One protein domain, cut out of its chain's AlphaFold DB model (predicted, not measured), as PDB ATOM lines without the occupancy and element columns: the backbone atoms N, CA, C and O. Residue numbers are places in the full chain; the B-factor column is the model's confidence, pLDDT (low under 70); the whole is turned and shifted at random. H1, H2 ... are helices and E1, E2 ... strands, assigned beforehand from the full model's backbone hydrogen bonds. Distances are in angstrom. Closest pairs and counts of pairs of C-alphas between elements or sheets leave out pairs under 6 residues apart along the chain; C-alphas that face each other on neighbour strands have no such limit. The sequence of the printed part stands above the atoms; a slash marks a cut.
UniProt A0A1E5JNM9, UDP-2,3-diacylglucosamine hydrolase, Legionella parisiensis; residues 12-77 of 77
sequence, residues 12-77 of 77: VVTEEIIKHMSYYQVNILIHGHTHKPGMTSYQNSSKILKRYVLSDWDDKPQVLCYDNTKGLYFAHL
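Overview. This is residues 12 to 77 of the 77 residues of the protein "UDP-2,3-diacylglucosamine hydrolase" of Legionella parisiensis (UniProt A0A1E5JNM9). Helix H1 covers one face of a three-stranded sheet, E1 E3 E2; a separate hairpin, E4 and E5, lies beyond the sheet's other face, loosely joined. The 66 printed residues run H1 E1 E2 E3 E4 E5, class mixed, with the larger sheet mixed and E4 and E5 antiparallel. The whole is only just compact, close to loose, with radius of gyration of the C-alphas 12.7 A, spanning 37 by 29 by 16 A.

Along the chain. Find C-alpha 14 at (8.939, -35.864, 45.865); H1, residues 14 to 23, runs 14.1 A. Next come E1, 28 to 31, 10.1 A; E2, 38 to 44, 19.4 A; E3, 47 to 53, 19.6 A; E4, 62 to 67, 15.7 A. E5, 71 to 76, 16.2 A, ends at (15.853, -26.179, 22.041).

Arrangement. Look at inner strand E3, parallel to E1 (N 29 to O 50, 2.8 A) and in a hairpin with E2 (N 40 to O 51, 2.8 A). H1 is on this sheet, making two layers, helix on one face, at height 8.9 A; its closest C-alphas to E3 are Ile 18 and Leu 49, 7.7 A. In H1 every O i to N i+4 pair is within hydrogen-bond range. In the E4 and E5 hairpin, N 65 and O 73 are 2.8 A apart. H1 and E4 are apart.

Size, cuts and confidence. The printed part has no cut and no long link; its farthest C-alphas, Ser 46 and Asp 59, are 39.0 A apart. Residue 77 has pLDDT under 70.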
ATOM      1  N   VAL A  12       5.478 -30.330  43.034       80.25
ATOM      2  CA  VAL A  12       5.149 -31.732  43.313       80.25
ATOM      3  C   VAL A  12       5.903 -32.230  44.551       80.25
ATOM      4  O   VAL A  12       7.081 -31.918  44.732       80.25
ATOM      5  N   VAL A  13       5.237 -33.034  45.384       89.31
ATOM      6  CA  VAL A  13       5.843 -33.682  46.557       89.31
ATOM      7  C   VAL A  13       6.675 -34.879  46.090       89.31
ATOM      8  O   VAL A  13       6.148 -35.805  45.468       89.31
ATOM      9  N   THR A  14       7.981 -34.857  46.360       90.19
ATOM     10  CA  THR A  14       8.939 -35.864  45.865       90.19
ATOM     11  C   THR A  14       8.588 -37.276  46.333       90.19
ATOM     12  O   THR A  14       8.683 -38.225  45.556       90.19
ATOM     13  N   GLU A  15       8.129 -37.421  47.573       92.00
ATOM     14  CA  GLU A  15       7.744 -38.702  48.162       92.00
ATOM     15  C   GLU A  15       6.563 -39.333  47.412       92.00
ATOM     16  O   GLU A  15       6.588 -40.529  47.118       92.00
ATOM     17  N   GLU A  16       5.562 -38.533  47.025       93.75
ATOM     18  CA  GLU A  16       4.416 -39.018  46.244       93.75
ATOM     19  C   GLU A  16       4.819 -39.394  44.815       93.75
ATOM     20  O   GLU A  16       4.335 -40.398  44.292       93.75
ATOM     21  N   ILE A  17       5.773 -38.677  44.204       94.12
ATOM     22  CA  ILE A  17       6.348 -39.079  42.911       94.12
ATOM     23  C   ILE A  17       6.994 -40.460  43.020       94.12
ATOM     24  O   ILE A  17       6.657 -41.356  42.247       94.12
ATOM     25  N   ILE A  18       7.903 -40.652  43.978       94.69
ATOM     26  CA  ILE A  18       8.635 -41.918  44.135       94.69
ATOM     27  C   ILE A  18       7.664 -43.062  44.442       94.69
ATOM     28  O   ILE A  18       7.790 -44.151  43.873       94.69
ATOM     29  N   LYS A  19       6.666 -42.816  45.295       95.62
ATOM     30  CA  LYS A  19       5.610 -43.775  45.636       95.62
ATOM     31  C   LYS A  19       4.768 -44.157  44.422       95.62
ATOM     32  O   LYS A  19       4.592 -45.348  44.179       95.62
ATOM     33  N   HIS A  20       4.304 -43.193  43.626       96.00
ATOM     34  CA  HIS A  20       3.547 -43.466  42.401       96.00
ATOM     35  C   HIS A  20       4.389 -44.221  41.369       96.00
ATOM     36  O   HIS A  20       3.937 -45.228  40.831       96.00
ATOM     37  N   MET A  21       5.630 -43.793  41.130       96.81
ATOM     38  CA  MET A  21       6.539 -44.483  40.209       96.81
ATOM     39  C   MET A  21       6.790 -45.933  40.643       96.81
ATOM     40  O   MET A  21       6.772 -46.840  39.814       96.81
ATOM     41  N   SER A  22       6.953 -46.164  41.948       95.06
ATOM     42  CA  SER A  22       7.122 -47.507  42.513       95.06
ATOM     43  C   SER A  22       5.856 -48.352  42.379       95.06
ATOM     44  O   SER A  22       5.946 -49.511  41.983       95.06
ATOM     45  N   TYR A  23       4.686 -47.769  42.661       96.62
ATOM     46  CA  TYR A  23       3.385 -48.432  42.543       96.62
ATOM     47  C   TYR A  23       3.106 -48.899  41.109       96.62
ATOM     48  O   TYR A  23       2.768 -50.059  40.896       96.62
ATOM     49  N   TYR A  24       3.328 -48.026  40.123       97.31
ATOM     50  CA  TYR A  24       3.168 -48.355  38.701       97.31
ATOM     51  C   TYR A  24       4.374 -49.087  38.099       97.31
ATOM     52  O   TYR A  24       4.366 -49.407  36.914       97.31
ATOM     53  N   GLN A  25       5.410 -49.358  38.898       96.06
ATOM     54  CA  GLN A  25       6.632 -50.049  38.482       96.06
ATOM     55  C   GLN A  25       7.349 -49.389  37.289       96.06
ATOM     56  O   GLN A  25       7.993 -50.065  36.486       96.06
ATOM     57  N   VAL A  26       7.284 -48.059  37.192       96.88
ATOM     58  CA  VAL A  26       7.945 -47.281  36.140       96.88
ATOM     59  C   VAL A  26       9.228 -46.636  36.653       96.88
ATOM     60  O   VAL A  26       9.295 -46.126  37.769       96.88
ATOM     61  N   ASN A  27      10.251 -46.601  35.801       97.06
ATOM     62  CA  ASN A  27      11.510 -45.910  36.103       97.06
ATOM     63  C   ASN A  27      11.551 -44.488  35.528       97.06
ATOM     64  O   ASN A  27      12.471 -43.732  35.827       97.06
ATOM     65  N   ILE A  28      10.580 -44.122  34.689       97.50
ATOM     66  CA  ILE A  28      10.503 -42.825  34.020       97.50
ATOM     67  C   ILE A  28       9.107 -42.245  34.249       97.50
ATOM     68  O   ILE A  28       8.109 -42.912  33.988       97.50
ATOM     69  N   LEU A  29       9.053 -41.004  34.722       97.69
ATOM     70  CA  LEU A  29       7.848 -40.188  34.817       97.69
ATOM     71  C   LEU A  29       8.025 -38.962  33.922       97.69
ATOM     72  O   LEU A  29       9.028 -38.264  34.039       97.69
ATOM     73  N   ILE A  30       7.049 -38.683  33.062       97.69
ATOM     74  CA  ILE A  30       7.003 -37.477  32.228       97.69
ATOM     75  C   ILE A  30       5.717 -36.728  32.587       97.69
ATOM     76  O   ILE A  30       4.640 -37.318  32.528       97.69
ATOM     77  N   HIS A  31       5.812 -35.460  32.991       95.38
ATOM     78  CA  HIS A  31       4.646 -34.627  33.317       95.38
ATOM     79  C   HIS A  31       4.904 -33.141  33.027       95.38
ATOM     80  O   HIS A  31       6.034 -32.757  32.764       95.38
ATOM     81  N   GLY A  32       3.869 -32.300  33.073       92.00
ATOM     82  CA  GLY A  32       3.982 -30.837  32.952       92.00
ATOM     83  C   GLY A  32       3.515 -30.128  34.224       92.00
ATOM     84  O   GLY A  32       3.810 -30.581  35.332       92.00
ATOM     85  N   HIS A  33       2.726 -29.064  34.058       90.44
ATOM     86  CA  HIS A  33       2.005 -28.314  35.101       90.44
ATOM     87  C   HIS A  33       2.858 -27.448  36.041       90.44
ATOM     88  O   HIS A  33       2.386 -26.410  36.486       90.44
ATOM     89  N   THR A  34       4.103 -27.819  36.342       89.50
ATOM     90  CA  THR A  34       4.912 -27.081  37.329       89.50
ATOM     91  C   THR A  34       5.707 -25.911  36.753       89.50
ATOM     92  O   THR A  34       6.434 -25.281  37.517       89.50
ATOM     93  N   HIS A  35       5.635 -25.655  35.440       86.88
ATOM     94  CA  HIS A  35       6.364 -24.572  34.760       86.88
ATOM     95  C   HIS A  35       7.893 -24.587  35.001       86.88
ATOM     96  O   HIS A  35       8.558 -23.555  35.053       86.88
ATOM     97  N   LYS A  36       8.470 -25.777  35.232       88.69
ATOM     98  CA  LYS A  36       9.882 -25.976  35.622       88.69
ATOM     99  C   LYS A  36      10.518 -27.077  34.768       88.69
ATOM    100  O   LYS A  36      10.744 -28.168  35.299       88.69
ATOM    101  N   PRO A  37      10.745 -26.842  33.460       93.44
ATOM    102  CA  PRO A  37      11.256 -27.867  32.561       93.44
ATOM    103  C   PRO A  37      12.593 -28.430  33.031       93.44
ATOM    104  O   PRO A  37      13.439 -27.710  33.562       93.44
ATOM    105  N   GLY A  38      12.799 -29.725  32.804       94.38
ATOM    106  CA  GLY A  38      14.077 -30.368  33.081       94.38
ATOM    107  C   GLY A  38      13.953 -31.813  33.530       94.38
ATOM    108  O   GLY A  38      12.872 -32.399  33.564       94.38
ATOM    109  N   MET A  39      15.097 -32.405  33.864       96.19
ATOM    110  CA  MET A  39      15.196 -33.785  34.323       96.19
ATOM    111  C   MET A  39      15.729 -33.828  35.755       96.19
ATOM    112  O   MET A  39      16.718 -33.179  36.087       96.19
ATOM    113  N   THR A  40      15.074 -34.609  36.608       95.94
ATOM    114  CA  THR A  40      15.527 -34.920  37.967       95.94
ATOM    115  C   THR A  40      15.674 -36.431  38.108       95.94
ATOM    116  O   THR A  40      14.780 -37.174  37.707       95.94
ATOM    117  N   SER A  41      16.787 -36.893  38.680       95.88
ATOM    118  CA  SER A  41      17.001 -38.309  38.999       95.88
ATOM    119  C   SER A  41      16.853 -38.552  40.499       95.88
ATOM    120  O   SER A  41      17.323 -37.749  41.303       95.88
ATOM    121  N   TYR A  42      16.238 -39.673  40.867       94.25
ATOM    122  CA  TYR A  42      16.102 -40.134  42.246       94.25
ATOM    123  C   TYR A  42      16.719 -41.519  42.398       94.25
ATOM    124  O   TYR A  42      16.512 -42.395  41.554       94.25
ATOM    125  N   GLN A  43      17.428 -41.731  43.504       92.75
ATOM    126  CA  GLN A  43      17.867 -43.058  43.912       92.75
ATOM    127  C   GLN A  43      16.769 -43.693  44.769       92.75
ATOM    128  O   GLN A  43      16.445 -43.173  45.834       92.75
ATOM    129  N   ASN A  44      16.201 -44.814  44.322       89.94
ATOM    130  CA  ASN A  44      15.234 -45.588  45.099       89.94
ATOM    131  C   ASN A  44      15.699 -47.046  45.192       89.94
ATOM    132  O   ASN A  44      15.575 -47.822  44.240       89.94
ATOM    133  N   SER A  45      16.291 -47.404  46.334       87.81
ATOM    134  CA  SER A  45      16.986 -48.683  46.531       87.81
ATOM    135  C   SER A  45      18.040 -48.916  45.430       87.81
ATOM    136  O   SER A  45      18.966 -48.116  45.286       87.81
ATOM    137  N   SER A  46      17.903 -49.978  44.630       89.69
ATOM    138  CA  SER A  46      18.798 -50.313  43.512       89.69
ATOM    139  C   SER A  46      18.339 -49.752  42.158       89.69
ATOM    140  O   SER A  46      18.954 -50.058  41.139       89.69
ATOM    141  N   LYS A  47      17.250 -48.969  42.112       92.31
ATOM    142  CA  LYS A  47      16.701 -48.391  40.877       92.31
ATOM    143  C   LYS A  47      16.977 -46.890  40.804       92.31
ATOM    144  O   LYS A  47      16.828 -46.169  41.789       92.31
ATOM    145  N   ILE A  48      17.308 -46.428  39.601       95.69
ATOM    146  CA  ILE A  48      17.343 -45.003  39.267       95.69
ATOM    147  C   ILE A  48      15.997 -44.646  38.645       95.69
ATOM    148  O   ILE A  48      15.615 -45.207  37.615       95.69
ATOM    149  N   LEU A  49      15.290 -43.711  39.273       97.38
ATOM    150  CA  LEU A  49      14.048 -43.140  38.762       97.38
ATOM    151  C   LEU A  49      14.351 -41.791  38.109       97.38
ATOM    152  O   LEU A  49      15.123 -41.007  38.654       97.38
ATOM    153  N   LYS A  50      13.740 -41.500  36.963       97.62
ATOM    154  CA  LYS A  50      13.901 -40.231  36.245       97.62
ATOM    155  C   LYS A  50      12.557 -39.535  36.096       97.62
ATOM    156  O   LYS A  50      11.605 -40.129  35.600       97.62
ATOM    157  N   ARG A  51      12.495 -38.266  36.480       97.12
ATOM    158  CA  ARG A  51      11.349 -37.380  36.267       97.12
ATOM    159  C   ARG A  51      11.717 -36.326  35.241       97.12
ATOM    160  O   ARG A  51      12.655 -35.568  35.465       97.12
ATOM    161  N   TYR A  52      10.954 -36.263  34.163       97.62
ATOM    162  CA  TYR A  52      11.036 -35.239  33.136       97.62
ATOM    163  C   TYR A  52       9.839 -34.306  33.285       97.62
ATOM    164  O   TYR A  52       8.691 -34.752  33.252       97.62
ATOM    165  N   VAL A  53      10.117 -33.020  33.457       96.25
ATOM    166  CA  VAL A  53       9.110 -31.964  33.454       96.25
ATOM    167  C   VAL A  53       9.121 -31.309  32.080       96.25
ATOM    168  O   VAL A  53      10.163 -30.828  31.636       96.25
ATOM    169  N   LEU A  54       7.983 -31.330  31.393       96.25
ATOM    170  CA  LEU A  54       7.809 -30.708  30.086       96.25
ATOM    171  C   LEU A  54       7.836 -29.184  30.211       96.25
ATOM    172  O   LEU A  54       7.354 -28.624  31.196       96.25
ATOM    173  N   SER A  55       8.409 -28.542  29.197       93.81
ATOM    174  CA  SER A  55       8.371 -27.089  29.046       93.81
ATOM    175  C   SER A  55       6.968 -26.612  28.742       93.81
ATOM    176  O   SER A  55       6.178 -27.319  28.111       93.81
ATOM    177  N   ASP A  56       6.702 -25.375  29.133       91.00
ATOM    178  CA  ASP A  56       5.567 -24.641  28.609       91.00
ATOM    179  C   ASP A  56       5.835 -24.179  27.184       91.00
ATOM    180  O   ASP A  56       6.945 -24.281  26.651       91.00
ATOM    181  N   TRP A  57       4.775 -23.663  26.580       89.75
ATOM    182  CA  TRP A  57       4.776 -23.075  25.252       89.75
ATOM    183  C   TRP A  57       5.050 -21.574  25.386       89.75
ATOM    184  O   TRP A  57       4.244 -20.746  24.967       89.75
ATOM    185  N   ASP A  58       6.136 -21.243  26.082       88.00
ATOM    186  CA  ASP A  58       6.605 -19.876  26.284       88.00
ATOM    187  C   ASP A  58       7.548 -19.441  25.148       88.00
ATOM    188  O   ASP A  58       7.673 -20.118  24.126       88.00
ATOM    189  N   ASP A  59       8.210 -18.295  25.311       90.88
ATOM    190  CA  ASP A  59       9.118 -17.739  24.301       90.88
ATOM    191  C   ASP A  59      10.396 -18.575  24.089       90.88
ATOM    192  O   ASP A  59      11.159 -18.314  23.156       90.88
ATOM    193  N   LYS A  60      10.682 -19.552  24.962       89.12
ATOM    194  CA  LYS A  60      11.884 -20.398  24.913       89.12
ATOM    195  C   LYS A  60      11.526 -21.867  25.166       89.12
ATOM    196  O   LYS A  60      12.060 -22.477  26.102       89.12
ATOM    197  N   PRO A  61      10.683 -22.468  24.308       91.06
ATOM    198  CA  PRO A  61      10.175 -23.804  24.550       91.06
ATOM    199  C   PRO A  61      11.299 -24.841  24.455       91.06
ATOM    200  O   PRO A  61      12.171 -24.779  23.583       91.06
ATOM    201  N   GLN A  62      11.255 -25.837  25.339       94.06
ATOM    202  CA  GLN A  62      12.073 -27.046  25.228       94.06
ATOM    203  C   GLN A  62      11.215 -28.227  24.785       94.06
ATOM    204  O   GLN A  62      10.172 -28.517  25.375       94.06
ATOM    205  N   VAL A  63      11.693 -28.960  23.783       94.94
ATOM    206  CA  VAL A  63      11.041 -30.167  23.275       94.94
ATOM    207  C   VAL A  63      11.695 -31.386  23.913       94.94
ATOM    208  O   VAL A  63      12.917 -31.529  23.876       94.94
ATOM    209  N   LEU A  64      10.892 -32.280  24.492       97.19
ATOM    210  CA  LEU A  64      11.377 -33.585  24.937       97.19
ATOM    211  C   LEU A  64      11.405 -34.543  23.743       97.19
ATOM    212  O   LEU A  64      10.361 -34.931  23.221       97.19
ATOM    213  N   CYS A  65      12.604 -34.937  23.338       96.88
ATOM    214  CA  CYS A  65      12.853 -35.836  22.221       96.88
ATOM    215  C   CYS A  65      13.281 -37.218  22.720       96.88
ATOM    216  O   CYS A  65      13.867 -37.358  23.795       96.88
ATOM    217  N   TYR A  66      13.035 -38.236  21.897       96.81
ATOM    218  CA  TYR A  66      13.570 -39.579  22.082       96.81
ATOM    219  C   TYR A  66      14.424 -39.967  20.879       96.81
ATOM    220  O   TYR A  66      14.039 -39.747  19.733       96.81
ATOM    221  N   ASP A  67      15.573 -40.568  21.155       96.94
ATOM    222  CA  ASP A  67      16.424 -41.215  20.167       96.94
ATOM    223  C   ASP A  67      16.894 -42.564  20.723       96.94
ATOM    224  O   ASP A  67      17.199 -42.677  21.911       96.94
ATOM    225  N   ASN A  68      16.983 -43.588  19.874       96.00
ATOM    226  CA  ASN A  68      17.344 -44.942  20.309       96.00
ATOM    227  C   ASN A  68      18.742 -45.021  20.947       96.00
ATOM    228  O   ASN A  68      18.980 -45.896  21.776       96.00
ATOM    229  N   THR A  69      19.664 -44.129  20.577       96.06
ATOM    230  CA  THR A  69      21.036 -44.109  21.106       96.06
ATOM    231  C   THR A  69      21.186 -43.203  22.325       96.06
ATOM    232  O   THR A  69      21.969 -43.507  23.223       96.06
ATOM    233  N   LYS A  70      20.426 -42.104  22.388       93.62
ATOM    234  CA  LYS A  70      20.525 -41.102  23.466       93.62
ATOM    235  C   LYS A  70      19.507 -41.306  24.587       93.62
ATOM    236  O   LYS A  70      19.688 -40.786  25.687       93.62
ATOM    237  N   GLY A  71      18.428 -42.036  24.324       95.25
ATOM    238  CA  GLY A  71      17.248 -42.054  25.179       95.25
ATOM    239  C   GLY A  71      16.484 -40.728  25.115       95.25
ATOM    240  O   GLY A  71      16.433 -40.081  24.072       95.25
ATOM    241  N   LEU A  72      15.864 -40.336  26.232       97.25
ATOM    242  CA  LEU A  72      15.122 -39.076  26.353       97.25
ATOM    243  C   LEU A  72      16.060 -37.892  26.625       97.25
ATOM    244  O   LEU A  72      16.823 -37.927  27.595       97.25
ATOM    245  N   TYR A  73      15.944 -36.829  25.828       96.19
ATOM    246  CA  TYR A  73      16.728 -35.597  25.964       96.19
ATOM    247  C   TYR A  73      15.899 -34.359  25.601       96.19
ATOM    248  O   TYR A  73      14.982 -34.438  24.788       96.19
ATOM    249  N   PHE A  74      16.227 -33.212  26.199       95.81
ATOM    250  CA  PHE A  74      15.625 -31.932  25.825       95.81
ATOM    251  C   PHE A  74      16.410 -31.281  24.685       95.81
ATOM    252  O   PHE A  74      17.642 -31.256  24.708       95.81
ATOM    253  N   ALA A  75      15.686 -30.761  23.701       94.25
ATOM    254  CA  ALA A  75      16.207 -29.934  22.622       94.25
ATOM    255  C   ALA A  75      15.582 -28.536  22.691       94.25
ATOM    256  O   ALA A  75      14.424 -28.385  23.082       94.25
ATOM    257  N   HIS A  76      16.354 -27.528  22.293       86.75
ATOM    258  CA  HIS A  76      15.853 -26.179  22.041       86.75
ATOM    259  C   HIS A  76      15.534 -26.035  20.552       86.75
ATOM    260  O   HIS A  76      16.236 -26.625  19.723       86.75
ATOM    261  N   LEU A  77      14.475 -25.285  20.245       69.88
ATOM    262  CA  LEU A  77      14.147 -24.854  18.884       69.88
ATOM    263  C   LEU A  77      14.930 -23.593  18.509       69.88
ATOM    264  O   LEU A  77      15.179 -22.766  19.417       69.88
TER     265      LEU A  77